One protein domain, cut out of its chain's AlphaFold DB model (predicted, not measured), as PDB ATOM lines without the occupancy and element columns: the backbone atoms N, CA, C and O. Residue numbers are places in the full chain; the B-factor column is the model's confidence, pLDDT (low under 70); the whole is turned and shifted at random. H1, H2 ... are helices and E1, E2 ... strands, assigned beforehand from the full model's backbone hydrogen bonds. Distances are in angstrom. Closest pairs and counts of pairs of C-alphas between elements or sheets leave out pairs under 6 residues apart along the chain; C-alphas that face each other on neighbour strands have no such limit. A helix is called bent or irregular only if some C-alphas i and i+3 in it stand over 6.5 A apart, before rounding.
ATOM      1  N   ARG A 139     -59.750  47.147 -24.915       83.44
ATOM      2  CA  ARG A 139     -58.876  46.945 -23.752       83.44
ATOM      3  C   ARG A 139     -57.411  47.107 -24.121       83.44
ATOM      4  O   ARG A 139     -56.958  46.548 -25.118       83.44
ATOM      5  N   LEU A 140     -56.688  47.800 -23.248       87.75
ATOM      6  CA  LEU A 140     -55.259  48.052 -23.364       87.75
ATOM      7  C   LEU A 140     -54.472  47.266 -22.311       87.75
ATOM      8  O   LEU A 140     -54.995  46.934 -21.246       87.75
ATOM      9  N   THR A 141     -53.212  46.977 -22.612       91.00
ATOM     10  CA  THR A 141     -52.239  46.350 -21.713       91.00
ATOM     11  C   THR A 141     -50.891  47.053 -21.839       91.00
ATOM     12  O   THR A 141     -50.644  47.776 -22.799       91.00
ATOM     13  N   THR A 142     -49.996  46.850 -20.876       88.00
ATOM     14  CA  THR A 142     -48.613  47.328 -20.976       88.00
ATOM     15  C   THR A 142     -47.794  46.432 -21.900       88.00
ATOM     16  O   THR A 142     -48.011  45.218 -21.938       88.00
ATOM     17  N   ALA A 143     -46.819  47.028 -22.588       89.88
ATOM     18  CA  ALA A 143     -45.780  46.288 -23.292       89.88
ATOM     19  C   ALA A 143     -45.021  45.371 -22.319       89.88
ATOM     20  O   ALA A 143     -44.765  45.744 -21.171       89.88
ATOM     21  N   HIS A 144     -44.657  44.179 -22.784       90.44
ATOM     22  CA  HIS A 144     -43.818  43.249 -22.039       90.44
ATOM     23  C   HIS A 144     -42.571  42.935 -22.860       90.44
ATOM     24  O   HIS A 144     -42.668  42.230 -23.862       90.44
ATOM     25  N   LEU A 145     -41.427  43.453 -22.415       87.50
ATOM     26  CA  LEU A 145     -40.119  43.277 -23.039       87.50
ATOM     27  C   LEU A 145     -39.171  42.569 -22.077       87.50
ATOM     28  O   LEU A 145     -39.169  42.857 -20.878       87.50
ATOM     29  N   GLY A 146     -38.327  41.698 -22.627       84.38
ATOM     30  CA  GLY A 146     -37.178  41.178 -21.905       84.38
ATOM     31  C   GLY A 146     -36.147  42.273 -21.636       84.38
ATOM     32  O   GLY A 146     -36.009  43.223 -22.406       84.38
ATOM     33  N   THR A 147     -35.398  42.135 -20.544       82.88
ATOM     34  CA  THR A 147     -34.305  43.057 -20.182       82.88
ATOM     35  C   THR A 147     -32.923  42.410 -20.262       82.88
ATOM     36  O   THR A 147     -31.918  43.111 -20.357       82.88
ATOM     37  N   GLU A 148     -32.852  41.077 -20.248       84.94
ATOM     38  CA  GLU A 148     -31.601  40.323 -20.293       84.94
ATOM     39  C   GLU A 148     -31.378  39.711 -21.675       84.94
ATOM     40  O   GLU A 148     -32.191  38.931 -22.164       84.94
ATOM     41  N   ILE A 149     -30.235  40.021 -22.287       86.75
ATOM     42  CA  ILE A 149     -29.857  39.488 -23.595       86.75
ATOM     43  C   ILE A 149     -28.985  38.226 -23.450       86.75
ATOM     44  O   ILE A 149     -27.902  38.256 -22.851       86.75
ATOM     45  N   SER A 150     -29.455  37.107 -24.016       91.50
ATOM     46  CA  SER A 150     -28.732  35.826 -24.041       91.50
ATOM     47  C   SER A 150     -27.455  35.898 -24.889       91.50
ATOM     48  O   SER A 150     -27.244  36.834 -25.663       91.50
ATOM     49  N   LYS A 151     -26.573  34.899 -24.767       95.31
ATOM     50  CA  LYS A 151     -25.363  34.812 -25.602       95.31
ATOM     51  C   LYS A 151     -25.727  34.677 -27.085       95.31
ATOM     52  O   LYS A 151     -25.079  35.285 -27.933       95.31
ATOM     53  N   GLU A 152     -26.756  33.895 -27.378       96.50
ATOM     54  CA  GLU A 152     -27.278  33.638 -28.717       96.50
ATOM     55  C   GLU A 152     -27.872  34.917 -29.316       96.50
ATOM     56  O   GLU A 152     -27.557  35.259 -30.454       96.50
ATOM     57  N   ALA A 153     -28.634  35.680 -28.524       94.69
ATOM     58  CA  ALA A 153     -29.159  36.977 -28.936       94.69
ATOM     59  C   ALA A 153     -28.041  38.001 -29.181       94.69
ATOM     60  O   ALA A 153     -28.063  38.676 -30.202       94.69
ATOM     61  N   LYS A 154     -27.006  38.057 -28.325       95.81
ATOM     62  CA  LYS A 154     -25.823  38.908 -28.567       95.81
ATOM     63  C   LYS A 154     -25.127  38.572 -29.885       95.81
ATOM     64  O   LYS A 154     -24.687  39.484 -30.573       95.81
ATOM     65  N   ALA A 155     -25.003  37.288 -30.224       97.12
ATOM     66  CA  ALA A 155     -24.390  36.866 -31.481       97.12
ATOM     67  C   ALA A 155     -25.255  37.249 -32.692       97.12
ATOM     68  O   ALA A 155     -24.725  37.716 -33.693       97.12
ATOM     69  N   ALA A 156     -26.577  37.092 -32.593       96.81
ATOM     70  CA  ALA A 156     -27.494  37.501 -33.650       96.81
ATOM     71  C   ALA A 156     -27.520  39.016 -33.849       96.81
ATOM     72  O   ALA A 156     -27.448  39.464 -34.981       96.81
ATOM     73  N   HIS A 157     -27.523  39.792 -32.763       96.31
ATOM     74  CA  HIS A 157     -27.522  41.259 -32.792       96.31
ATOM     75  C   HIS A 157     -26.264  41.863 -33.423       96.31
ATOM     76  O   HIS A 157     -26.254  43.058 -33.677       96.31
ATOM     77  N   GLN A 158     -25.212  41.073 -33.660       96.12
ATOM     78  CA  GLN A 158     -24.022  41.489 -34.416       96.12
ATOM     79  C   GLN A 158     -24.168  41.274 -35.928       96.12
ATOM     80  O   GLN A 158     -23.335  41.747 -36.701       96.12
ATOM     81  N   VAL A 159     -25.182  40.526 -36.363       95.31
ATOM     82  CA  VAL A 159     -25.480  40.301 -37.777       95.31
ATOM     83  C   VAL A 159     -26.412  41.414 -38.233       95.31
ATOM     84  O   VAL A 159     -27.631  41.283 -38.158       95.31
ATOM     85  N   HIS A 160     -25.809  42.507 -38.695       95.38
ATOM     86  CA  HIS A 160     -26.538  43.637 -39.253       95.38
ATOM     87  C   HIS A 160     -26.748  43.452 -40.747       95.38
ATOM     88  O   HIS A 160     -25.780  43.305 -41.489       95.38
ATOM     89  N   ALA A 161     -28.006  43.438 -41.165       93.94
ATOM     90  CA  ALA A 161     -28.413  43.363 -42.557       93.94
ATOM     91  C   ALA A 161     -29.702  44.167 -42.698       93.94
ATOM     92  O   ALA A 161     -30.727  43.788 -42.129       93.94
ATOM     93  N   THR A 162     -29.651  45.270 -43.439       94.62
ATOM     94  CA  THR A 162     -30.799  46.160 -43.657       94.62
ATOM     95  C   THR A 162     -30.884  46.587 -45.124       94.62
ATOM     96  O   THR A 162     -29.905  46.417 -45.857       94.62
ATOM     97  N   PRO A 163     -32.031  47.117 -45.586       90.94
ATOM     98  CA  PRO A 163     -32.143  47.638 -46.945       90.94
ATOM     99  C   PRO A 163     -31.145  48.764 -47.230       90.94
ATOM    100  O   PRO A 163     -30.619  48.853 -48.335       90.94
ATOM    101  N   GLU A 164     -30.875  49.606 -46.231       90.94
ATOM    102  CA  GLU A 164     -29.968  50.750 -46.333       90.94
ATOM    103  C   GLU A 164     -28.494  50.350 -46.189       90.94
ATOM    104  O   GLU A 164     -27.624  50.957 -46.815       90.94
ATOM    105  N   GLU A 165     -28.206  49.312 -45.399       93.94
ATOM    106  CA  GLU A 165     -26.858  48.792 -45.155       93.94
ATOM    107  C   GLU A 165     -26.842  47.257 -45.325       93.94
ATOM    108  O   GLU A 165     -26.979  46.511 -44.344       93.94
ATOM    109  N   PRO A 166     -26.694  46.753 -46.568       93.44
ATOM    110  CA  PRO A 166     -26.749  45.321 -46.850       93.44
ATOM    111  C   PRO A 166     -25.505  44.566 -46.369       93.44
ATOM    112  O   PRO A 166     -24.361  44.971 -46.608       93.44
ATOM    113  N   LEU A 167     -25.720  43.396 -45.765       92.81
ATOM    114  CA  LEU A 167     -24.641  42.520 -45.310       92.81
ATOM    115  C   LEU A 167     -23.999  41.791 -46.487       92.81
ATOM    116  O   LEU A 167     -24.673  41.042 -47.189       92.81
ATOM    117  N   GLN A 168     -22.683  41.920 -46.642       91.62
ATOM    118  CA  GLN A 168     -21.926  41.165 -47.642       91.62
ATOM    119  C   GLN A 168     -21.714  39.710 -47.194       91.62
ATOM    120  O   GLN A 168     -21.138  39.440 -46.135       91.62
ATOM    121  N   VAL A 169     -22.128  38.761 -48.032       86.19
ATOM    122  CA  VAL A 169     -21.995  37.318 -47.815       86.19
ATOM    123  C   VAL A 169     -21.262  36.701 -49.001       86.19
ATOM    124  O   VAL A 169     -21.830  36.442 -50.054       86.19
ATOM    125  N   ASN A 170     -19.971  36.425 -48.852       80.31
ATOM    126  CA  ASN A 170     -19.162  35.920 -49.955       80.31
ATOM    127  C   ASN A 170     -19.620  34.513 -50.359       80.31
ATOM    128  O   ASN A 170     -19.382  33.537 -49.653       80.31
ATOM    129  N   ARG A 171     -20.215  34.379 -51.549       65.12
ATOM    130  CA  ARG A 171     -20.767  33.112 -52.073       65.12
ATOM    131  C   ARG A 171     -19.759  31.949 -52.131       65.12
ATOM    132  O   ARG A 171     -20.161  30.787 -52.143       65.12
ATOM    133  N   GLY A 172     -18.460  32.246 -52.206       68.12
ATOM    134  CA  GLY A 172     -17.383  31.248 -52.174       68.12
ATOM    135  C   GLY A 172     -16.955  30.821 -50.765       68.12
ATOM    136  O   GLY A 172     -16.266  29.813 -50.619       68.12
ATOM    137  N   ASP A 173     -17.367  31.555 -49.733       81.75
ATOM    138  CA  ASP A 173     -16.994  31.303 -48.347       81.75
ATOM    139  C   ASP A 173     -18.050  30.440 -47.649       81.75
ATOM    140  O   ASP A 173     -18.947  30.901 -46.938       81.75
ATOM    141  N   SER A 174     -17.922  29.129 -47.851       81.25
ATOM    142  CA  SER A 174     -18.773  28.143 -47.174       81.25
ATOM    143  C   SER A 174     -18.716  28.233 -45.640       81.25
ATOM    144  O   SER A 174     -19.690  27.864 -44.982       81.25
ATOM    145  N   GLY A 175     -17.619  28.747 -45.068       85.81
ATOM    146  CA  GLY A 175     -17.470  28.941 -43.628       85.81
ATOM    147  C   GLY A 175     -18.332  30.091 -43.121       85.81
ATOM    148  O   GLY A 175     -19.061  29.919 -42.143       85.81
ATOM    149  N   GLN A 176     -18.319  31.229 -43.820       87.06
ATOM    150  CA  GLN A 176     -19.164  32.384 -43.508       87.06
ATOM    151  C   GLN A 176     -20.656  32.033 -43.610       87.06
ATOM    152  O   GLN A 176     -21.429  32.312 -42.691       87.06
ATOM    153  N   VAL A 177     -21.067  31.351 -44.686       84.62
ATOM    154  CA  VAL A 177     -22.467  30.928 -44.866       84.62
ATOM    155  C   VAL A 177     -22.904  29.972 -43.751       84.62
ATOM    156  O   VAL A 177     -23.983  30.140 -43.181       84.62
ATOM    157  N   ALA A 178     -22.063  28.994 -43.393       88.69
ATOM    158  CA  ALA A 178     -22.345  28.071 -42.294       88.69
ATOM    159  C   ALA A 178     -22.402  28.785 -40.933       88.69
ATOM    160  O   ALA A 178     -23.236  28.441 -40.092       88.69
ATOM    161  N   HIS A 179     -21.558  29.798 -40.721       91.62
ATOM    162  CA  HIS A 179     -21.577  30.620 -39.517       91.62
ATOM    163  C   HIS A 179     -22.910  31.363 -39.364       91.62
ATOM    164  O   HIS A 179     -23.577  31.193 -38.344       91.62
ATOM    165  N   TYR A 180     -23.354  32.111 -40.380       92.69
ATOM    166  CA  TYR A 180     -24.633  32.828 -40.309       92.69
ATOM    167  C   TYR A 180     -25.835  31.886 -40.196       92.69
ATOM    168  O   TYR A 180     -26.786  32.194 -39.473       92.69
ATOM    169  N   ALA A 181     -25.783  30.716 -40.839       91.62
ATOM    170  CA  ALA A 181     -26.790  29.673 -40.667       91.62
ATOM    171  C   ALA A 181     -26.895  29.224 -39.200       91.62
ATOM    172  O   ALA A 181     -27.995  29.137 -38.648       91.62
ATOM    173  N   ALA A 182     -25.752  28.972 -38.554       95.44
ATOM    174  CA  ALA A 182     -25.693  28.556 -37.158       95.44
ATOM    175  C   ALA A 182     -26.152  29.667 -36.201       95.44
ATOM    176  O   ALA A 182     -26.940  29.388 -35.299       95.44
ATOM    177  N   VAL A 183     -25.716  30.916 -36.411       96.62
ATOM    178  CA  VAL A 183     -26.157  32.076 -35.615       96.62
ATOM    179  C   VAL A 183     -27.672  32.250 -35.714       96.62
ATOM    180  O   VAL A 183     -28.343  32.313 -34.688       96.62
ATOM    181  N   THR A 184     -28.219  32.233 -36.933       95.81
ATOM    182  CA  THR A 184     -29.664  32.355 -37.178       95.81
ATOM    183  C   THR A 184     -30.440  31.248 -36.469       95.81
ATOM    184  O   THR A 184     -31.393  31.525 -35.744       95.81
ATOM    185  N   LYS A 185     -30.023  29.985 -36.635       96.25
ATOM    186  CA  LYS A 185     -30.693  28.838 -36.013       96.25
ATOM    187  C   LYS A 185     -30.655  28.918 -34.485       96.25
ATOM    188  O   LYS A 185     -31.694  28.799 -33.845       96.25
ATOM    189  N   ASN A 186     -29.472  29.135 -33.908       97.19
ATOM    190  CA  ASN A 186     -29.302  29.193 -32.457       97.19
ATOM    191  C   ASN A 186     -30.090  30.353 -31.845       97.19
ATOM    192  O   ASN A 186     -30.629  30.208 -30.751       97.19
ATOM    193  N   TYR A 187     -30.192  31.483 -32.551       96.75
ATOM    194  CA  TYR A 187     -30.996  32.607 -32.095       96.75
ATOM    195  C   TYR A 187     -32.469  32.227 -31.974       96.75
ATOM    196  O   TYR A 187     -33.041  32.366 -30.893       96.75
ATOM    197  N   TRP A 188     -33.051  31.670 -33.039       96.25
ATOM    198  CA  TRP A 188     -34.455  31.265 -33.052       96.25
ATOM    199  C   TRP A 188     -34.778  30.155 -32.047       96.25
ATOM    200  O   TRP A 188     -35.818  30.222 -31.394       96.25
ATOM    201  N   ASP A 189     -33.877  29.187 -31.864       95.69
ATOM    202  CA  ASP A 189     -34.028  28.120 -30.864       95.69
ATOM    203  C   ASP A 189     -33.976  28.647 -29.415       95.69
ATOM    204  O   ASP A 189     -34.487  27.998 -28.503       95.69
ATOM    205  N   SER A 190     -33.361  29.816 -29.195       93.81
ATOM    206  CA  SER A 190     -33.176  30.420 -27.869       93.81
ATOM    207  C   SER A 190     -34.281  31.395 -27.448       93.81
ATOM    208  O   SER A 190     -34.234  31.902 -26.326       93.81
ATOM    209  N   ILE A 191     -35.255  31.691 -28.320       94.69
ATOM    210  CA  ILE A 191     -36.269  32.714 -28.039       94.69
ATOM    211  C   ILE A 191     -37.174  32.287 -26.880       94.69
ATOM    212  O   ILE A 191     -37.974  31.356 -26.984       94.69
ATOM    213  N   ASP A 192     -37.089  33.057 -25.801       93.19
ATOM    214  CA  ASP A 192     -37.975  33.006 -24.647       93.19
ATOM    215  C   ASP A 192     -38.863  34.265 -24.644       93.19
ATOM    216  O   ASP A 192     -38.326  35.373 -24.577       93.19
ATOM    217  N   PRO A 193     -40.203  34.145 -24.712       93.25
ATOM    218  CA  PRO A 193     -41.100  35.299 -24.672       93.25
ATOM    219  C   PRO A 193     -40.957  36.183 -23.422       93.25
ATOM    220  O   PRO A 193     -41.302  37.359 -23.491       93.25
ATOM    221  N   ASP A 194     -40.439  35.656 -22.306       90.62
ATOM    222  CA  ASP A 194     -40.133  36.423 -21.086       90.62
ATOM    223  C   ASP A 194     -38.877  37.293 -21.198       90.62
ATOM    224  O   ASP A 194     -38.703  38.250 -20.445       90.62
ATOM    225  N   ARG A 195     -37.970  36.943 -22.111       91.38
ATOM    226  CA  ARG A 195     -36.620  37.520 -22.195       91.38
ATOM    227  C   ARG A 195     -36.288  38.034 -23.588       91.38
ATOM    228  O   ARG A 195     -35.149  38.406 -23.857       91.38
ATOM    229  N   CYS A 196     -37.269  38.051 -24.482       95.31
ATOM    230  CA  CYS A 196     -37.068  38.492 -25.846       95.31
ATOM    231  C   CYS A 196     -36.778  39.995 -25.855       95.31
ATOM    232  O   CYS A 196     -37.554  40.806 -25.350       95.31
ATOM    233  N   VAL A 197     -35.642  40.348 -26.444       94.50
ATOM    234  CA  VAL A 197     -35.246  41.729 -26.708       94.50
ATOM    235  C   VAL A 197     -35.403  42.015 -28.203       94.50
ATOM    236  O   VAL A 197     -35.202  41.101 -29.012       94.50
ATOM    237  N   PRO A 198     -35.759  43.248 -28.600       96.12
ATOM    238  CA  PRO A 198     -35.813  43.626 -30.005       96.12
ATOM    239  C   PRO A 198     -34.447  43.437 -30.667       96.12
ATOM    240  O   PRO A 198     -33.416  43.750 -30.069       96.12
ATOM    241  N   HIS A 199     -34.431  42.940 -31.902       97.50
ATOM    242  CA  HIS A 199     -33.223  42.996 -32.718       97.50
ATOM    243  C   HIS A 199     -32.948  44.457 -33.122       97.50
ATOM    244  O   HIS A 199     -33.911  45.155 -33.454       97.50
ATOM    245  N   PRO A 200     -31.687  44.932 -33.148       96.06
ATOM    246  CA  PRO A 200     -31.364  46.307 -33.542       96.06
ATOM    247  C   PRO A 200     -31.963  46.711 -34.899       96.06
ATOM    248  O   PRO A 200     -32.546  47.784 -35.033       96.06
ATOM    249  N   ASP A 201     -31.909  45.798 -35.867       96.81
ATOM    250  CA  ASP A 201     -32.399  46.027 -37.232       96.81
ATOM    251  C   ASP A 201     -33.929  45.975 -37.378       96.81
ATOM    252  O   ASP A 201     -34.442  46.254 -38.459       96.81
ATOM    253  N   ALA A 202     -34.684  45.640 -36.322       96.31
ATOM    254  CA  ALA A 202     -36.143  45.513 -36.405       96.31
ATOM    255  C   ALA A 202     -36.825  46.808 -36.886       96.31
ATOM    256  O   ALA A 202     -37.844  46.760 -37.576       96.31
ATOM    257  N   ASN A 203     -36.236  47.960 -36.547       94.38
ATOM    258  CA  ASN A 203     -36.718  49.272 -36.974       94.38
ATOM    259  C   ASN A 203     -36.461  49.559 -38.458       94.38
ATOM    260  O   ASN A 203     -37.253  50.290 -39.049       94.38
ATOM    261  N   SER A 204     -35.396  49.002 -39.040       93.44
ATOM    262  CA  SER A 204     -35.111  49.110 -40.477       93.44
ATOM    263  C   SER A 204     -35.986  48.141 -41.264       93.44
ATOM    264  O   SER A 204     -36.643  48.527 -42.226       93.44
ATOM    265  N   PHE A 205     -36.065  46.884 -40.818       95.75
ATOM    266  CA  PHE A 205     -36.954  45.893 -41.410       95.75
ATOM    267  C   PHE A 205     -37.380  44.828 -40.385       95.75
ATOM    268  O   PHE A 205     -36.518  44.247 -39.721       95.75
ATOM    269  N   PRO A 206     -38.683  44.499 -40.264       95.44
ATOM    270  CA  PRO A 206     -39.819  44.958 -41.077       95.44
ATOM    271  C   PRO A 206     -40.231  46.422 -40.882       95.44
ATOM    272  O   PRO A 206     -41.025  46.928 -41.669       95.44
ATOM    273  N   GLY A 207     -39.723  47.108 -39.864       93.69
ATOM    274  CA  GLY A 207     -39.997  48.522 -39.655       93.69
ATOM    275  C   GLY A 207     -40.404  48.838 -38.223       93.69
ATOM    276  O   GLY A 207     -40.842  47.979 -37.452       93.69
ATOM    277  N   LYS A 208     -40.295  50.117 -37.877       92.88
ATOM    278  CA  LYS A 208     -40.642  50.630 -36.553       92.88
ATOM    279  C   LYS A 208     -42.166  50.702 -36.353       92.88
ATOM    280  O   LYS A 208     -42.900  51.202 -37.201       92.88
ATOM    281  N   VAL A 209     -42.642  50.238 -35.195       94.12
ATOM    282  CA  VAL A 209     -44.000  50.543 -34.706       94.12
ATOM    283  C   VAL A 209     -44.034  51.988 -34.213       94.12
ATOM    284  O   VAL A 209     -43.127  52.390 -33.485       94.12
ATOM    285  N   ALA A 210     -45.075  52.751 -34.566       91.12
ATOM    286  CA  ALA A 210     -45.192  54.153 -34.158       91.12
ATOM    287  C   ALA A 210     -45.029  54.338 -32.634       91.12
ATOM    288  O   ALA A 210     -45.530  53.543 -31.831       91.12
ATOM    289  N   ASP A 211     -44.328  55.400 -32.233       85.50
ATOM    290  CA  ASP A 211     -44.029  55.657 -30.824       85.50
ATOM    291  C   ASP A 211     -45.312  55.831 -30.003       85.50
ATOM    292  O   ASP A 211     -46.267  56.469 -30.428       85.50
ATOM    293  N   GLY A 212     -45.360  55.248 -28.805       83.50
ATOM    294  CA  GLY A 212     -46.549  55.339 -27.950       83.50
ATOM    295  C   GLY A 212     -47.773  54.565 -28.454       83.50
ATOM    296  O   GLY A 212     -48.842  54.729 -27.878       83.50
ATOM    297  N   ALA A 213     -47.638  53.709 -29.477       90.00
ATOM    298  CA  ALA A 213     -48.726  52.845 -29.928       90.00
ATOM    299  C   ALA A 213     -49.283  51.978 -28.788       90.00
ATOM    300  O   ALA A 213     -48.540  51.327 -28.047       90.00
ATOM    301  N   ASP A 214     -50.602  51.931 -28.671       90.88
ATOM    302  CA  ASP A 214     -51.271  51.125 -27.662       90.88
ATOM    303  C   ASP A 214     -51.077  49.623 -27.903       90.88
ATOM    304  O   ASP A 214     -51.106  49.141 -29.039       90.88
ATOM    305  N   ARG A 215     -50.924  48.864 -26.811       94.38
ATOM    306  CA  ARG A 215     -50.951  47.398 -26.850       94.38
ATOM    307  C   ARG A 215     -52.340  46.942 -26.454       94.38
ATOM    308  O   ARG A 215     -52.848  47.327 -25.403       94.38
ATOM    309  N   VAL A 216     -52.952  46.117 -27.287       95.06
ATOM    310  CA  VAL A 216     -54.374  45.798 -27.216       95.06
ATOM    311  C   VAL A 216     -54.643  44.359 -26.780       95.06
ATOM    312  O   VAL A 216     -53.791  43.471 -26.877       95.06
ATOM    313  N   ILE A 217     -55.870  44.130 -26.309       94.69
ATOM    314  CA  ILE A 217     -56.459  42.802 -26.135       94.69
ATOM    315  C   ILE A 217     -57.622  42.673 -27.111       94.69
ATOM    316  O   ILE A 217     -58.686  43.256 -26.903       94.69
ATOM    317  N   THR A 218     -57.435  41.878 -28.160       93.31
ATOM    318  CA  THR A 218     -58.406  41.763 -29.251       93.31
ATOM    319  C   THR A 218     -58.758  40.308 -29.505       93.31
ATOM    320  O   THR A 218     -57.898  39.432 -29.530       93.31
ATOM    321  N   ALA A 219     -60.045  40.035 -29.703       92.81
ATOM    322  CA  ALA A 219     -60.523  38.713 -30.071       92.81
ATOM    323  C   ALA A 219     -60.844  38.646 -31.560       92.81
ATOM    324  O   ALA A 219     -61.680  39.405 -32.049       92.81
ATOM    325  N   VAL A 220     -60.227  37.695 -32.258       92.62
ATOM    326  CA  VAL A 220     -60.494  37.421 -33.671       92.62
ATOM    327  C   VAL A 220     -61.412  36.213 -33.808       92.62
ATOM    328  O   VAL A 220     -61.202  35.176 -33.176       92.62
ATOM    329  N   ASN A 221     -62.450  36.357 -34.632       91.50
ATOM    330  CA  ASN A 221     -63.398  35.291 -34.939       91.50
ATOM    331  C   ASN A 221     -63.082  34.734 -36.327       91.50
ATOM    332  O   ASN A 221     -63.297  35.411 -37.332       91.50
ATOM    333  N   LEU A 222     -62.565  33.510 -36.382       90.06
ATOM    334  CA  LEU A 222     -61.998  32.924 -37.593       90.06
ATOM    335  C   LEU A 222     -62.816  31.731 -38.058       90.06
ATOM    336  O   LEU A 222     -63.188  30.883 -37.254       90.06
ATOM    337  N   VAL A 223     -63.059  31.657 -39.363       86.06
ATOM    338  CA  VAL A 223     -63.733  30.517 -39.989       86.06
ATOM    339  C   VAL A 223     -62.755  29.343 -40.091       86.06
ATOM    340  O   VAL A 223     -61.642  29.521 -40.581       86.06
ATOM    341  N   VAL A 224     -63.159  28.163 -39.615       82.00
ATOM    342  CA  VAL A 224     -62.263  26.998 -39.436       82.00
ATOM    343  C   VAL A 224     -62.029  26.221 -40.734       82.00
ATOM    344  O   VAL A 224     -61.006  25.567 -40.891       82.00
ATOM    345  N   ASN A 225     -62.960  26.301 -41.686       79.50
ATOM    346  CA  ASN A 225     -62.914  25.528 -42.931       79.50
ATOM    347  C   ASN A 225     -62.153  26.217 -44.081       79.50
ATOM    348  O   ASN A 225     -62.177  25.713 -45.203       79.50
ATOM    349  N   ILE A 226     -61.485  27.344 -43.814       87.81
ATOM    350  CA  ILE A 226     -60.648  28.045 -44.793       87.81
ATOM    351  C   ILE A 226     -59.180  27.856 -44.377       87.81
ATOM    352  O   ILE A 226     -58.720  28.572 -43.481       87.81
ATOM    353  N   PRO A 227     -58.450  26.888 -44.966       89.94
ATOM    354  CA  PRO A 227     -57.094  26.549 -44.550       89.94
ATOM    355  C   PRO A 227     -56.073  27.657 -44.830       89.94
ATOM    356  O   PRO A 227     -56.371  28.669 -45.471       89.94
ATOM    357  N   ARG A 228     -54.833  27.426 -44.382       93.69
ATOM    358  CA  ARG A 228     -53.689  28.348 -44.459       93.69
ATOM    359  C   ARG A 228     -53.907  29.599 -43.596       93.69
ATOM    360  O   ARG A 228     -54.591  29.553 -42.577       93.69
ATOM    361  N   TRP A 229     -53.240  30.701 -43.928       95.69
ATOM    362  CA  TRP A 229     -53.146  31.867 -43.048       95.69
ATOM    363  C   TRP A 229     -54.436  32.678 -42.994       95.69
ATOM    364  O   TRP A 229     -54.976  33.097 -44.023       95.69
ATOM    365  N   ARG A 230     -54.867  32.989 -41.772       95.69
ATOM    366  CA  ARG A 230     -55.952  33.919 -41.474       95.69
ATOM    367  C   ARG A 230     -55.375  35.237 -40.969       95.69
ATOM    368  O   ARG A 230     -54.702  35.259 -39.938       95.69
ATOM    369  N   SER A 231     -55.657  36.309 -41.703       97.12
ATOM    370  CA  SER A 231     -55.318  37.686 -41.340       97.12
ATOM    371  C   SER A 231     -56.048  38.103 -40.066       97.12
ATOM    372  O   SER A 231     -57.226  37.780 -39.894       97.12
ATOM    373  N   THR A 232     -55.347  38.793 -39.164       97.19
ATOM    374  CA  THR A 232     -55.904  39.229 -37.870       97.19
ATOM    375  C   THR A 232     -56.062  40.743 -37.754       97.19
ATOM    376  O   THR A 232     -56.806  41.196 -36.887       97.19
ATOM    377  N   GLY A 233     -55.378  41.520 -38.602       97.06
ATOM    378  CA  GLY A 233     -55.278  42.976 -38.452       97.06
ATOM    379  C   GLY A 233     -54.436  43.405 -37.246       97.06
ATOM    380  O   GLY A 233     -54.586  44.522 -36.758       97.06
ATOM    381  N   LEU A 234     -53.581  42.514 -36.735       98.12
ATOM    382  CA  LEU A 234     -52.729  42.751 -35.576       98.12
ATOM    383  C   LEU A 234     -51.254  42.533 -35.925       98.12
ATOM    384  O   LEU A 234     -50.914  41.746 -36.810       98.12
ATOM    385  N   TYR A 235     -50.381  43.202 -35.183       98.50
ATOM    386  CA  TYR A 235     -48.934  43.188 -35.341       98.50
ATOM    387  C   TYR A 235     -48.262  42.950 -33.987       98.50
ATOM    388  O   TYR A 235     -48.665  43.524 -32.978       98.50
ATOM    389  N   ALA A 236     -47.235  42.109 -33.944       98.31
ATOM    390  CA  ALA A 236     -46.385  41.964 -32.771       98.31
ATOM    391  C   ALA A 236     -45.289  43.027 -32.822       98.31
ATOM    392  O   ALA A 236     -44.499  43.037 -33.767       98.31
ATOM    393  N   ALA A 237     -45.234  43.916 -31.831       97.75
ATOM    394  CA  ALA A 237     -44.117  44.844 -31.714       97.75
ATOM    395  C   ALA A 237     -42.800  44.069 -31.485       97.75
ATOM    396  O   ALA A 237     -42.824  43.015 -30.841       97.75
ATOM    397  N   PRO A 238     -41.660  44.549 -32.017       97.62
ATOM    398  CA  PRO A 238     -40.379  43.860 -31.889       97.62
ATOM    399  C   PRO A 238     -40.045  43.509 -30.436       97.62
ATOM    400  O   PRO A 238     -40.110  44.359 -29.555       97.62
ATOM    401  N   GLY A 239     -39.705  42.247 -30.182       96.75
ATOM    402  CA  GLY A 239     -39.318  41.738 -28.864       96.75
ATOM    403  C   GLY A 239     -40.459  41.550 -27.859       96.75
ATOM    404  O   GLY A 239     -40.258  40.881 -26.850       96.75
ATOM    405  N   GLU A 240     -41.653  42.089 -28.109       96.62
ATOM    406  CA  GLU A 240     -42.746  42.046 -27.138       96.62
ATOM    407  C   GLU A 240     -43.450  40.685 -27.101       96.62
ATOM    408  O   GLU A 240     -43.655  40.026 -28.128       96.62
ATOM    409  N   ARG A 241     -43.866  40.262 -25.900       97.44
ATOM    410  CA  ARG A 241     -44.666  39.041 -25.739       97.44
ATOM    411  C   ARG A 241     -46.079  39.231 -26.281       97.44
ATOM    412  O   ARG A 241     -46.820  40.105 -25.838       97.44
ATOM    413  N   ILE A 242     -46.501  38.272 -27.097       98.38
ATOM    414  CA  ILE A 242     -47.885  38.043 -27.498       98.38
ATOM    415  C   ILE A 242     -48.429  36.804 -26.793       98.38
ATOM    416  O   ILE A 242     -47.801  35.744 -26.796       98.38
ATOM    417  N   THR A 243     -49.622  36.926 -26.210       98.38
ATOM    418  CA  THR A 243     -50.344  35.784 -25.627       98.38
ATOM    419  C   THR A 243     -51.583  35.462 -26.448       98.38
ATOM    420  O   THR A 243     -52.450  36.313 -26.634       98.38
ATOM    421  N   PHE A 244     -51.687  34.213 -26.889       98.38
ATOM    422  CA  PHE A 244     -52.841  33.649 -27.576       98.38
ATOM    423  C   PHE A 244     -53.660  32.826 -26.590       98.38
ATOM    424  O   PHE A 244     -53.145  31.888 -25.977       98.38
ATOM    425  N   ARG A 245     -54.943  33.153 -26.449       97.75
ATOM    426  CA  ARG A 245     -55.885  32.443 -25.586       97.75
ATOM    427  C   ARG A 245     -57.016  31.849 -26.403       97.75
ATOM    428  O   ARG A 245     -57.643  32.528 -27.215       97.75
ATOM    429  N   LEU A 246     -57.288  30.578 -26.149       94.50
ATOM    430  CA  LEU A 246     -58.269  29.782 -26.871       94.50
ATOM    431  C   LEU A 246     -58.996  28.820 -25.927       94.50
ATOM    432  O   LEU A 246     -58.545  28.524 -24.814       94.50
ATOM    433  N   ASN A 247     -60.152  28.325 -26.365       90.38
ATOM    434  CA  ASN A 247     -60.873  27.302 -25.617       90.38
ATOM    435  C   ASN A 247     -60.149  25.954 -25.726       90.38
ATOM    436  O   ASN A 247     -59.491  25.670 -26.725       90.38
ATOM    437  N   SER A 248     -60.314  25.084 -24.725       86.69
ATOM    438  CA  SER A 248     -59.644  23.773 -24.686       86.69
ATOM    439  C   SER A 248     -59.943  22.894 -25.904       86.69
ATOM    440  O   SER A 248     -59.090  22.116 -26.318       86.69
ATOM    441  N   GLU A 249     -61.136  23.018 -26.490       86.81
ATOM    442  CA  GLU A 249     -61.505  22.270 -27.697       86.81
ATOM    443  C   GLU A 249     -60.859  22.838 -28.966       86.81
ATOM    444  O   GLU A 249     -60.565  22.086 -29.891       86.81
ATOM    445  N   ASP A 250     -60.575  24.142 -29.002       88.44
ATOM    446  CA  ASP A 250     -59.918  24.790 -30.146       88.44
ATOM    447  C   ASP A 250     -58.433  24.420 -30.219       88.44
ATOM    448  O   ASP A 250     -57.868  24.316 -31.303       88.44
ATOM    449  N   ALA A 251     -57.818  24.129 -29.069       89.88
ATOM    450  CA  ALA A 251     -56.404  23.763 -28.969       89.88
ATOM    451  C   ALA A 251     -56.078  22.437 -29.674       89.88
ATOM    452  O   ALA A 251     -54.946  22.177 -30.071       89.88
ATOM    453  N   LYS A 252     -57.095  21.594 -29.875       88.81
ATOM    454  CA  LYS A 252     -56.973  20.301 -30.557       88.81
ATOM    455  C   LYS A 252     -57.054  20.432 -32.081       88.81
ATOM    456  O   LYS A 252     -56.846  19.448 -32.787       88.81
ATOM    457  N   LEU A 253     -57.341  21.630 -32.597       87.75
ATOM    458  CA  LEU A 253     -57.515  21.894 -34.028       87.75
ATOM    459  C   LEU A 253     -56.186  22.112 -34.767       87.75
ATOM    460  O   LEU A 253     -56.200  22.518 -35.922       87.75
ATOM    461  N   GLY A 254     -55.033  21.856 -34.141       91.38
ATOM    462  CA  GLY A 254     -53.731  21.943 -34.817       91.38
ATOM    463  C   GLY A 254     -53.444  23.323 -35.420       91.38
ATOM    464  O   GLY A 254     -52.826  23.410 -36.477       91.38
ATOM    465  N   LEU A 255     -53.947  24.378 -34.776       94.44
ATOM    466  CA  LEU A 255     -53.744  25.763 -35.189       94.44
ATOM    467  C   LEU A 255     -52.292  26.171 -34.941       94.44
ATOM    468  O   LEU A 255     -51.669  25.729 -33.971       94.44
ATOM    469  N   VAL A 256     -51.773  27.067 -35.774       97.62
ATOM    470  CA  VAL A 256     -50.420  27.611 -35.618       97.62
ATOM    471  C   VAL A 256     -50.496  29.132 -35.588       97.62
ATOM    472  O   VAL A 256     -51.093  29.739 -36.469       97.62
ATOM    473  N   ALA A 257     -49.908  29.764 -34.579       98.38
ATOM    474  CA  ALA A 257     -49.658  31.197 -34.598       98.38
ATOM    475  C   ALA A 257     -48.398  31.481 -35.419       98.38
ATOM    476  O   ALA A 257     -47.392  30.784 -35.279       98.38
ATOM    477  N   ARG A 258     -48.446  32.527 -36.239       98.50
ATOM    478  CA  ARG A 258     -47.317  33.050 -37.011       98.50
ATOM    479  C   ARG A 258     -47.145  34.529 -36.708       98.50
ATOM    480  O   ARG A 258     -48.135  35.256 -36.674       98.50
ATOM    481  N   ILE A 259     -45.896  34.967 -36.580       98.69
ATOM    482  CA  ILE A 259     -45.521  36.383 -36.546       98.69
ATOM    483  C   ILE A 259     -44.579  36.647 -37.724       98.69
ATOM    484  O   ILE A 259     -43.487  36.082 -37.763       98.69
ATOM    485  N   GLY A 260     -45.028  37.478 -38.673       98.19
ATOM    486  CA  GLY A 260     -44.328  37.837 -39.913       98.19
ATOM    487  C   GLY A 260     -45.050  37.350 -41.179       98.19
ATOM    488  O   GLY A 260     -45.385  36.172 -41.301       98.19
ATOM    489  N   CYS A 261     -45.300  38.253 -42.138       97.81
ATOM    490  CA  CYS A 261     -45.846  37.912 -43.466       97.81
ATOM    491  C   CYS A 261     -44.802  37.281 -44.396       97.81
ATOM    492  O   CYS A 261     -45.152  36.471 -45.250       97.81
ATOM    493  N   HIS A 262     -43.528  37.621 -44.211       96.94
ATOM    494  CA  HIS A 262     -42.413  37.122 -45.009       96.94
ATOM    495  C   HIS A 262     -42.186  35.624 -44.773       96.94
ATOM    496  O   HIS A 262     -42.365  35.119 -43.658       96.94
ATOM    497  N   ARG A 263     -41.793  34.892 -45.817       92.81
ATOM    498  CA  ARG A 263     -41.572  33.436 -45.745       92.81
ATOM    499  C   ARG A 263     -40.132  33.023 -46.032       92.81
ATOM    500  O   ARG A 263     -39.727  31.931 -45.634       92.81
ATOM    501  N   ASP A 264     -39.376  33.888 -46.686       92.81
ATOM    502  CA  ASP A 264     -38.098  33.519 -47.261       92.81
ATOM    503  C   ASP A 264     -36.974  33.472 -46.234       92.81
ATOM    504  O   ASP A 264     -36.803  34.373 -45.410       92.81
ATOM    505  N   SER A 265     -36.180  32.408 -46.333       93.12
ATOM    506  CA  SER A 265     -34.912  32.260 -45.631       93.12
ATOM    507  C   SER A 265     -33.777  32.619 -46.578       93.12
ATOM    508  O   SER A 265     -33.638  32.004 -47.634       93.12
ATOM    509  N   LEU A 266     -32.919  33.546 -46.160       90.88
ATOM    510  CA  LEU A 266     -31.721  33.917 -46.924       90.88
ATOM    511  C   LEU A 266     -30.543  32.970 -46.662       90.88
ATOM    512  O   LEU A 266     -29.561  32.952 -47.406       90.88
ATOM    513  N   VAL A 267     -30.648  32.135 -45.621       85.00
ATOM    514  CA  VAL A 267     -29.638  31.131 -45.275       85.00
ATOM    515  C   VAL A 267     -29.447  30.151 -46.435       85.00
ATOM    516  O   VAL A 267     -30.402  29.524 -46.887       85.00
ATOM    517  N   GLY A 268     -28.204  29.992 -46.899       72.12
ATOM    518  CA  GLY A 268     -27.881  29.126 -48.040       72.12
ATOM    519  C   GLY A 268     -28.297  29.696 -49.402       72.12
ATOM    520  O   GLY A 268     -28.194  28.995 -50.412       72.12
ATOM    521  N   GLY A 269     -28.751  30.954 -49.437       70.69
ATOM    522  CA  GLY A 269     -29.019  31.698 -50.661       70.69
ATOM    523  C   GLY A 269     -27.769  31.861 -51.529       70.69
ATOM    524  O   GLY A 269     -26.633  31.718 -51.078       70.69
ATOM    525  N   LYS A 270     -27.983  32.145 -52.816       71.38
ATOM    526  CA  LYS A 270     -26.901  32.315 -53.807       71.38
ATOM    527  C   LYS A 270     -26.484  33.773 -54.008       71.38
ATOM    528  O   LYS A 270     -25.659  34.025 -54.889       71.38
ATOM    529  N   ARG A 271     -27.087  34.698 -53.261       79.44
ATOM    530  CA  ARG A 271     -26.780  36.128 -53.309       79.44
ATOM    531  C   ARG A 271     -25.588  36.443 -52.425       79.44
ATOM    532  O   ARG A 271     -25.354  35.764 -51.429       79.44
ATOM    533  N   ASP A 272     -24.839  37.439 -52.860       85.81
ATOM    534  CA  ASP A 272     -23.646  37.959 -52.208       85.81
ATOM    535  C   ASP A 272     -23.940  39.105 -51.237       85.81
ATOM    536  O   ASP A 272     -23.045  39.555 -50.527       85.81
ATOM    537  N   GLN A 273     -25.196  39.544 -51.171       88.62
ATOM    538  CA  GLN A 273     -25.672  40.576 -50.261       88.62
ATOM    539  C   GLN A 273     -27.013  40.163 -49.666       88.62
ATOM    540  O   GLN A 273     -27.829  39.552 -50.360       88.62
ATOM    541  N   TRP A 274     -27.227  40.483 -48.390       92.19
ATOM    542  CA  TRP A 274     -28.510  40.336 -47.707       92.19
ATOM    543  C   TRP A 274     -28.996  41.697 -47.209       92.19
ATOM    544  O   TRP A 274     -28.324  42.338 -46.403       92.19
ATOM    545  N   HIS A 275     -30.191  42.096 -47.640       94.25
ATOM    546  CA  HIS A 275     -30.839  43.365 -47.270       94.25
ATOM    547  C   HIS A 275     -31.742  43.258 -46.027       94.25
ATOM    548  O   HIS A 275     -32.483  44.176 -45.690       94.25
ATOM    549  N   ARG A 276     -31.736  42.114 -45.340       95.81
ATOM    550  CA  ARG A 276     -32.389  41.922 -44.040       95.81
ATOM    551  C   ARG A 276     -31.773  40.742 -43.304       95.81
ATOM    552  O   ARG A 276     -31.109  39.901 -43.915       95.81
ATOM    553  N   PHE A 277     -32.070  40.609 -42.014       96.25
ATOM    554  CA  PHE A 277     -31.703  39.408 -41.267       96.25
ATOM    555  C   PHE A 277     -32.265  38.133 -41.948       96.25
ATOM    556  O   PHE A 277     -33.384  38.161 -42.486       96.25
ATOM    557  N   PRO A 278     -31.537  36.993 -41.948       94.44
ATOM    558  CA  PRO A 278     -31.845  35.873 -42.842       94.44
ATOM    559  C   PRO A 278     -33.232  35.262 -42.679       94.44
ATOM    560  O   PRO A 278     -33.838  34.833 -43.660       94.44
ATOM    561  N   VAL A 279     -33.734  35.221 -41.447       96.50
ATOM    562  CA  VAL A 279     -35.070  34.731 -41.101       96.50
ATOM    563  C   VAL A 279     -35.650  35.675 -40.063       96.50
ATOM    564  O   VAL A 279     -35.061  35.812 -38.997       96.50
ATOM    565  N   ILE A 280     -36.801  36.278 -40.356       97.56
ATOM    566  CA  ILE A 280     -37.487  37.256 -39.486       97.56
ATOM    567  C   ILE A 280     -38.869  36.779 -39.007       97.56
ATOM    568  O   ILE A 280     -39.529  37.446 -38.217       97.56
ATOM    569  N   THR A 281     -39.309  35.610 -39.472       97.69
ATOM    570  CA  THR A 281     -40.628  35.036 -39.183       97.69
ATOM    571  C   THR A 281     -40.475  33.809 -38.300       97.69
ATOM    572  O   THR A 281     -39.612  32.966 -38.545       97.69
ATOM    573  N   ASN A 282     -41.359  33.654 -37.319       97.69
ATOM    574  CA  ASN A 282     -41.447  32.445 -36.509       97.69
ATOM    575  C   ASN A 282     -42.894  31.973 -36.351       97.69
ATOM    576  O   ASN A 282     -43.855  32.710 -36.587       97.69
ATOM    577  N   THR A 283     -43.045  30.706 -35.957       98.12
ATOM    578  CA  THR A 283     -44.352  30.080 -35.736       98.12
ATOM    579  C   THR A 283     -44.379  29.276 -34.440       98.12
ATOM    580  O   THR A 283     -43.336  28.830 -33.957       98.12
ATOM    581  N   LYS A 284     -45.564  29.106 -33.849       98.00
ATOM    582  CA  LYS A 284     -45.775  28.293 -32.647       98.00
ATOM    583  C   LYS A 284     -47.140  27.620 -32.685       98.00
ATOM    584  O   LYS A 284     -48.138  28.258 -33.009       98.00
ATOM    585  N   ALA A 285     -47.194  26.335 -32.344       97.94
ATOM    586  CA  ALA A 285     -48.459  25.614 -32.238       97.94
ATOM    587  C   ALA A 285     -49.339  26.214 -31.128       97.94
ATOM    588  O   ALA A 285     -48.850  26.539 -30.046       97.94
ATOM    589  N   LEU A 286     -50.638  26.336 -31.392       97.12
ATOM    590  CA  LEU A 286     -51.650  26.752 -30.422       97.12
ATOM    591  C   LEU A 286     -52.337  25.517 -29.827       97.12
ATOM    592  O   LEU A 286     -53.525  25.285 -30.031       97.12
ATOM    593  N   ASP A 287     -51.557  24.705 -29.118       95.50
ATOM    594  CA  ASP A 287     -51.940  23.385 -28.592       95.50
ATOM    595  C   ASP A 287     -52.392  23.404 -27.120       95.50
ATOM    596  O   ASP A 287     -52.737  22.373 -26.536       95.50
ATOM    597  N   LYS A 288     -52.424  24.590 -26.506       95.94
ATOM    598  CA  LYS A 288     -52.830  24.830 -25.114       95.94
ATOM    599  C   LYS A 288     -53.825  25.983 -25.046       95.94
ATOM    600  O   LYS A 288     -53.902  26.805 -25.948       95.94
ATOM    601  N   ARG A 289     -54.545  26.098 -23.924       95.75
ATOM    602  CA  ARG A 289     -55.480  27.217 -23.674       95.75
ATOM    603  C   ARG A 289     -54.819  28.595 -23.707       95.75
ATOM    604  O   ARG A 289     -55.494  29.575 -23.997       95.75
ATOM    605  N   SER A 290     -53.544  28.660 -23.338       97.38
ATOM    606  CA  SER A 290     -52.730  29.868 -23.348       97.38
ATOM    607  C   SER A 290     -51.375  29.511 -23.932       97.38
ATOM    608  O   SER A 290     -50.714  28.597 -23.432       97.38
ATOM    609  N   VAL A 291     -50.985  30.206 -24.992       98.00
ATOM    610  CA  VAL A 291     -49.689  30.049 -25.649       98.00
ATOM    611  C   VAL A 291     -49.060  31.418 -25.803       98.00
ATOM    612  O   VAL A 291     -49.697  32.353 -26.276       98.00
ATOM    613  N   GLU A 292     -47.803  31.529 -25.404       97.88
ATOM    614  CA  GLU A 292     -47.050  32.778 -25.440       97.88
ATOM    615  C   GLU A 292     -45.921  32.687 -26.455       97.88
ATOM    616  O   GLU A 292     -45.297  31.633 -26.617       97.88
ATOM    617  N   MET A 293     -45.668  33.784 -27.152       97.19
ATOM    618  CA  MET A 293     -44.692  33.872 -28.225       97.19
ATOM    619  C   MET A 293     -44.133  35.290 -28.294       97.19
ATOM    620  O   MET A 293     -44.854  36.237 -28.009       97.19
ATOM    621  N   ALA A 294     -42.881  35.443 -28.704       97.38
ATOM    622  CA  ALA A 294     -42.302  36.733 -29.058       97.38
ATOM    623  C   ALA A 294     -41.534  36.596 -30.375       97.38
ATOM    624  O   ALA A 294     -41.161  35.487 -30.778       97.38
ATOM    625  N   ASN A 295     -41.311  37.717 -31.053       98.25
ATOM    626  CA  ASN A 295     -40.483  37.788 -32.249       98.25
ATOM    627  C   ASN A 295     -39.566  39.018 -32.129       98.25
ATOM    628  O   ASN A 295     -40.090  40.126 -32.021       98.25
ATOM    629  N   PRO A 296     -38.230  38.865 -32.164       97.75
ATOM    630  CA  PRO A 296     -37.302  39.989 -32.026       97.75
ATOM    631  C   PRO A 296     -37.437  41.083 -33.089       97.75
ATOM    632  O   PRO A 296     -37.058  42.219 -32.830       97.75
ATOM    633  N   PHE A 297     -37.955  40.749 -34.268       98.38
ATOM    634  CA  PHE A 297     -38.175  41.676 -35.379       98.38
ATOM    635  C   PHE A 297     -39.607  42.223 -35.411       98.38
ATOM    636  O   PHE A 297     -39.883  43.219 -36.072       98.38
ATOM    637  N   GLY A 298     -40.525  41.585 -34.683       98.25
ATOM    638  CA  GLY A 298     -41.954  41.845 -34.801       98.25
ATOM    639  C   GLY A 298     -42.533  41.305 -36.110       98.25
ATOM    640  O   GLY A 298     -41.884  40.567 -36.851       98.25
ATOM    641  N   GLY A 299     -43.791  41.633 -36.386       98.38
ATOM    642  CA  GLY A 299     -44.444  41.240 -37.636       98.38
ATOM    643  C   GLY A 299     -45.956  41.098 -37.518       98.38
ATOM    644  O   GLY A 299     -46.502  40.974 -36.421       98.38
ATOM    645  N   SER A 300     -46.646  41.068 -38.659       98.62
ATOM    646  CA  SER A 300     -48.088  40.797 -38.703       98.62
ATOM    647  C   SER A 300     -48.407  39.427 -38.103       98.62
ATOM    648  O   SER A 300     -47.695  38.451 -38.347       98.62
ATOM    649  N   ILE A 301     -49.482  39.355 -37.322       98.75
ATOM    650  CA  ILE A 301     -49.909  38.145 -36.623       98.75
ATOM    651  C   ILE A 301     -50.925  37.394 -37.486       98.75
ATOM    652  O   ILE A 301     -51.932  37.958 -37.918       98.75
ATOM    653  N   TYR A 302     -50.704  36.097 -37.682       98.50
ATOM    654  CA  TYR A 302     -51.619  35.209 -38.395       98.50
ATOM    655  C   TYR A 302     -51.971  33.996 -37.549       98.50
ATOM    656  O   TYR A 302     -51.158  33.514 -36.759       98.50
ATOM    657  N   ILE A 303     -53.168  33.461 -37.781       97.81
ATOM    658  CA  ILE A 303     -53.534  32.115 -37.337       97.81
ATOM    659  C   ILE A 303     -53.576  31.220 -38.571       97.81
ATOM    660  O   ILE A 303     -54.382  31.443 -39.472       97.81
ATOM    661  N   GLU A 304     -52.701  30.226 -38.644       95.94
ATOM    662  CA  GLU A 304     -52.712  29.230 -39.707       95.94
ATOM    663  C   GLU A 304     -53.689  28.105 -39.363       95.94
ATOM    664  O   GLU A 304     -53.594  27.460 -38.313       95.94
ATOM    665  N   MET A 305     -54.631  27.882 -40.274       92.50
ATOM    666  CA  MET A 305     -55.596  26.795 -40.230       92.50
ATOM    667  C   MET A 305     -55.033  25.595 -41.001       92.50
ATOM    668  O   MET A 305     -54.591  25.765 -42.145       92.50
ATOM    669  N   PRO A 306     -55.047  24.378 -40.438       89.62
ATOM    670  CA  PRO A 306     -54.618  23.198 -41.176       89.62
ATOM    671  C   PRO A 306     -55.574  22.887 -42.331       89.62
ATOM    672  O   PRO A 306     -56.769  23.182 -42.283       89.62
ATOM    673  N   ASP A 307     -55.046  22.239 -43.365       86.06
ATOM    674  CA  ASP A 307     -55.836  21.797 -44.511       86.06
ATOM    675  C   ASP A 307     -56.545  20.472 -44.218       86.06
ATOM    676  O   ASP A 307     -55.995  19.390 -44.408       86.06
ATOM    677  N   ARG A 308     -57.761  20.582 -43.674       76.75
ATOM    678  CA  ARG A 308     -58.597  19.462 -43.225       76.75
ATOM    679  C   ARG A 308     -59.926  19.492 -43.967       76.75
ATOM    680  O   ARG A 308     -60.887  20.124 -43.522       76.75
ATOM    681  N   ALA A 309     -59.985  18.827 -45.121       64.88
ATOM    682  CA  ALA A 309     -61.186  18.787 -45.960       64.88
ATOM    683  C   ALA A 309     -62.421  18.232 -45.215       64.88
ATOM    684  O   ALA A 309     -63.557  18.565 -45.546       64.88
ATOM    685  N   GLU A 310     -62.211  17.426 -44.175       64.94
ATOM    686  CA  GLU A 310     -63.247  16.860 -43.319       64.94
ATOM    687  C   GLU A 310     -63.879  17.868 -42.335       64.94
ATOM    688  O   GLU A 310     -64.999  17.645 -41.872       64.94
ATOM    689  N   TRP A 311     -63.224  19.001 -42.042       64.81
ATOM    690  CA  TRP A 311     -63.713  20.012 -41.085       64.81
ATOM    691  C   TRP A 311     -64.752  20.973 -41.657       64.81
ATOM    692  O   TRP A 311     -65.323  21.778 -40.925       64.81
ATOM    693  N   VAL A 312     -65.079  20.836 -42.943       56.06
ATOM    694  CA  VAL A 312     -66.102  21.637 -43.630       56.06
ATOM    695  C   VAL A 312     -67.493  21.502 -42.981       56.06
ATOM    696  O   VAL A 312     -68.337  22.364 -43.196       56.06
ATOM    697  N   LYS A 313     -67.742  20.456 -42.174       53.16
ATOM    698  CA  LYS A 313     -69.083  20.104 -41.667       53.16
ATOM    699  C   LYS A 313     -69.296  20.208 -40.149       53.16
ATOM    700  O   LYS A 313     -70.416  19.962 -39.714       53.16
ATOM    701  N   SER A 314     -68.282  20.518 -39.330       55.31
ATOM    702  CA  SER A 314     -68.386  20.316 -37.867       55.31
ATOM    703  C   SER A 314     -68.231  21.558 -36.982       55.31
ATOM    704  O   SER A 314     -68.543  21.465 -35.794       55.31
ATOM    705  N   ARG A 315     -67.753  22.707 -37.490       61.22
ATOM    706  CA  ARG A 315     -67.615  23.941 -36.689       61.22
ATOM    707  C   ARG A 315     -67.379  25.178 -37.559       61.22
ATOM    708  O   ARG A 315     -66.381  25.237 -38.269       61.22
ATOM    709  N   ASP A 316     -68.240  26.190 -37.453       75.31
ATOM    710  CA  ASP A 316     -68.161  27.335 -38.373       75.31
ATOM    711  C   ASP A 316     -67.073  28.339 -37.994       75.31
ATOM    712  O   ASP A 316     -66.438  28.918 -38.875       75.31
ATOM    713  N   ARG A 317     -66.845  28.575 -36.693       85.75
ATOM    714  CA  ARG A 317     -65.909  29.605 -36.215       85.75
ATOM    715  C   ARG A 317     -65.194  29.226 -34.920       85.75
ATOM    716  O   ARG A 317     -65.761  28.551 -34.063       85.75
ATOM    717  N   ILE A 318     -63.977  29.739 -34.762       89.62
ATOM    718  CA  ILE A 318     -63.231  29.782 -33.498       89.62
ATOM    719  C   ILE A 318     -63.001  31.227 -33.069       89.62
ATOM    720  O   ILE A 318     -62.945  32.130 -33.907       89.62
ATOM    721  N   ARG A 319     -62.829  31.433 -31.763       92.44
ATOM    722  CA  ARG A 319     -62.432  32.716 -31.180       92.44
ATOM    723  C   ARG A 319     -61.039  32.569 -30.583       92.44
ATOM    724  O   ARG A 319     -60.857  31.771 -29.667       92.44
ATOM    725  N   VAL A 320     -60.092  33.366 -31.066       95.50
ATOM    726  CA  VAL A 320     -58.746  33.473 -30.487       95.50
ATOM    727  C   VAL A 320     -58.602  34.871 -29.904       95.50
ATOM    728  O   VAL A 320     -58.777  35.858 -30.612       95.50
ATOM    729  N   GLU A 321     -58.328  34.969 -28.609       96.88
ATOM    730  CA  GLU A 321     -57.997  36.236 -27.957       96.88
ATOM    731  C   GLU A 321     -56.483  36.440 -27.997       96.88
ATOM    732  O   GLU A 321     -55.722  35.561 -27.596       96.88
ATOM    733  N   ILE A 322     -56.055  37.587 -28.512       97.56
ATOM    734  CA  ILE A 322     -54.660  37.957 -28.731       97.56
ATOM    735  C   ILE A 322     -54.369  39.166 -27.841       97.56
ATOM    736  O   ILE A 322     -55.051  40.188 -27.922       97.56
ATOM    737  N   VAL A 323     -53.387  39.022 -26.956       97.62
ATOM    738  CA  VAL A 323     -53.016  39.994 -25.916       97.62
ATOM    739  C   VAL A 323     -51.616  40.525 -26.201       97.62
ATOM    740  O   VAL A 323     -50.711  39.727 -26.451       97.62
ATOM    741  N   GLY A 324     -51.437  41.844 -26.096       96.44
ATOM    742  CA  GLY A 324     -50.133  42.507 -26.230       96.44
ATOM    743  C   GLY A 324     -49.783  42.915 -27.662       96.44
ATOM    744  O   GLY A 324     -48.675  43.370 -27.912       96.44
ATOM    745  N   ALA A 325     -50.713  42.754 -28.605       97.19
ATOM    746  CA  ALA A 325     -50.500  43.133 -29.996       97.19
ATOM    747  C   ALA A 325     -50.728  44.632 -30.222       97.19
ATOM    748  O   ALA A 325     -51.345  45.310 -29.407       97.19
ATOM    749  N   VAL A 326     -50.282  45.124 -31.366       96.12
ATOM    750  CA  VAL A 326     -50.534  46.466 -31.891       96.12
ATOM    751  C   VAL A 326     -51.515  46.349 -33.058       96.12
ATOM    752  O   VAL A 326     -51.461  45.377 -33.814       96.12
ATOM    753  N   GLU A 327     -52.435  47.299 -33.217       96.12
ATOM    754  CA  GLU A 327     -53.349  47.294 -34.366       96.12
ATOM    755  C   GLU A 327     -52.603  47.638 -35.664       96.12
ATOM    756  O   GLU A 327     -51.751  48.530 -35.704       96.12
ATOM    757  N   ALA A 328     -52.928  46.915 -36.736       97.25
ATOM    758  CA  ALA A 328     -52.337  47.081 -38.056       97.25
ATOM    759  C   ALA A 328     -53.382  47.530 -39.081       97.25
ATOM    760  O   ALA A 328     -54.554  47.154 -38.950       97.25
ATOM    761  N   PRO A 329     -52.990  48.288 -40.123       97.50
ATOM    762  CA  PRO A 329     -53.909  48.618 -41.197       97.50
ATOM    763  C   PRO A 329     -54.490  47.357 -41.822       97.50
ATOM    764  O   PRO A 329     -53.763  46.451 -42.230       97.50
TER     765      PRO A 329
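This is residues 139 to 329 of the 711 residues of the protein "Peptidase M60 domain-containing protein" of Opitutae bacterium (UniProt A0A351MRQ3). The body is a strongly twisted sheet of eight strands folded over on itself like a flattened, incompletely closed barrel, with E1, E8, E3 and E6 in one wall and E2, E7, E4 and E5 in the other. The bent strands E2 and E8 join the two walls near one end; beyond that end lies a second lobe of H1, H2, H3 and long loops, while H4 and H5 lie toward the opposite end. The printed part has 191 residues, and along it come H1, H2, H3, E1, E2, E3, H4, E4, E5, E6, E7, H5 and E8; the sheet is branched, with antiparallel pairs. The class is mixed, helices and strands, though named elements hold just 87 of the 191 residues. The whole is compact, with a radius of gyration of the C-alphas of 17.6 A and spans of 54 by 39 by 29 A.

Begin at Arg 139 and read through residues 139 to 150, which hold no named element, to C-alpha 151 at (-25.363, 34.812, -25.602), where H1 opens and runs to 156. H2 is residues 174 to 189, 22.3 A long, and H3 is residues 200 to 203, irregular, with C-alphas 200 and 203 7.0 A apart. Find C-alpha 215 at (-50.951, 47.398, -26.850); from there E1 runs 24.9 A to 223. E2, residues 228 to 236, measures 19.4 A and bends by 89 degrees at 233. Next come E3, residues 242 to 245, H4, 250 to 253, E4, 256 to 259, E5, 282 to 285, and E6, 290 to 293. E7, residues 299 to 305, is 18.4 A long. H5, residues 309 to 313, is only just irregular: C-alphas 310 and 313 are 6.9 A apart. E8, residues 317 to 327, is 21.8 A long, bends by 103 degrees at 324 and ends at C-alpha 327, (-53.349, 47.294, -34.366).

Look first at E8, which has three neighbours. E1 lies on one side of it, beside residues 317 to 326, with N 218 and O 322 2.9 A apart, within hydrogen-bond range. On the other side lie E3, with N 245 and O 321 at 2.8 A, and E2, with N 235 and O 326 at 2.8 A. E6 is an edge strand beside E3, with N 244 and O 291 at 2.8 A. Beside E2 runs E7, at N 230 and O 303, 2.8 A; then E4 beside E7, at N 258 and O 302, 2.9 A. E4 and E5 form a hairpin, with N 257 and O 284 at 2.8 A. Residues 140 to 141 pair antiparallel with residues 215 to 216 of E1. H1 and H2 touch at a steep tilt of 57 degrees, opposite ways; H2 does so with residues 183 to 187 alone, and the closest C-alphas are those of Glu 152 and Tyr 187, 5.1 A. H4 is on the sheet but only grazes it, with residues 250 to 253; H1, H2, H3 and H5 are not on it. In H1 and H2 every O i to N i+4 pair is within hydrogen-bond range; H5 has 0 of 1, and 0 of 2 O i to N i+3 pairs, while H3 and H4 are too short for an O i to N i+4 pair.

The two C-alphas farthest apart, those of Gly 172 and Ser 314, are 54.1 A apart. The printed part has no cut. The links H1 to H2, H3 to E1 and E4 to E5 are long; in the last, residues 273 to 274 pair antiparallel with residues 167 to 168. The mean pLDDT of the printed part is 91.4; look for values under 70 at residues 171 to 172 and 309 to 315.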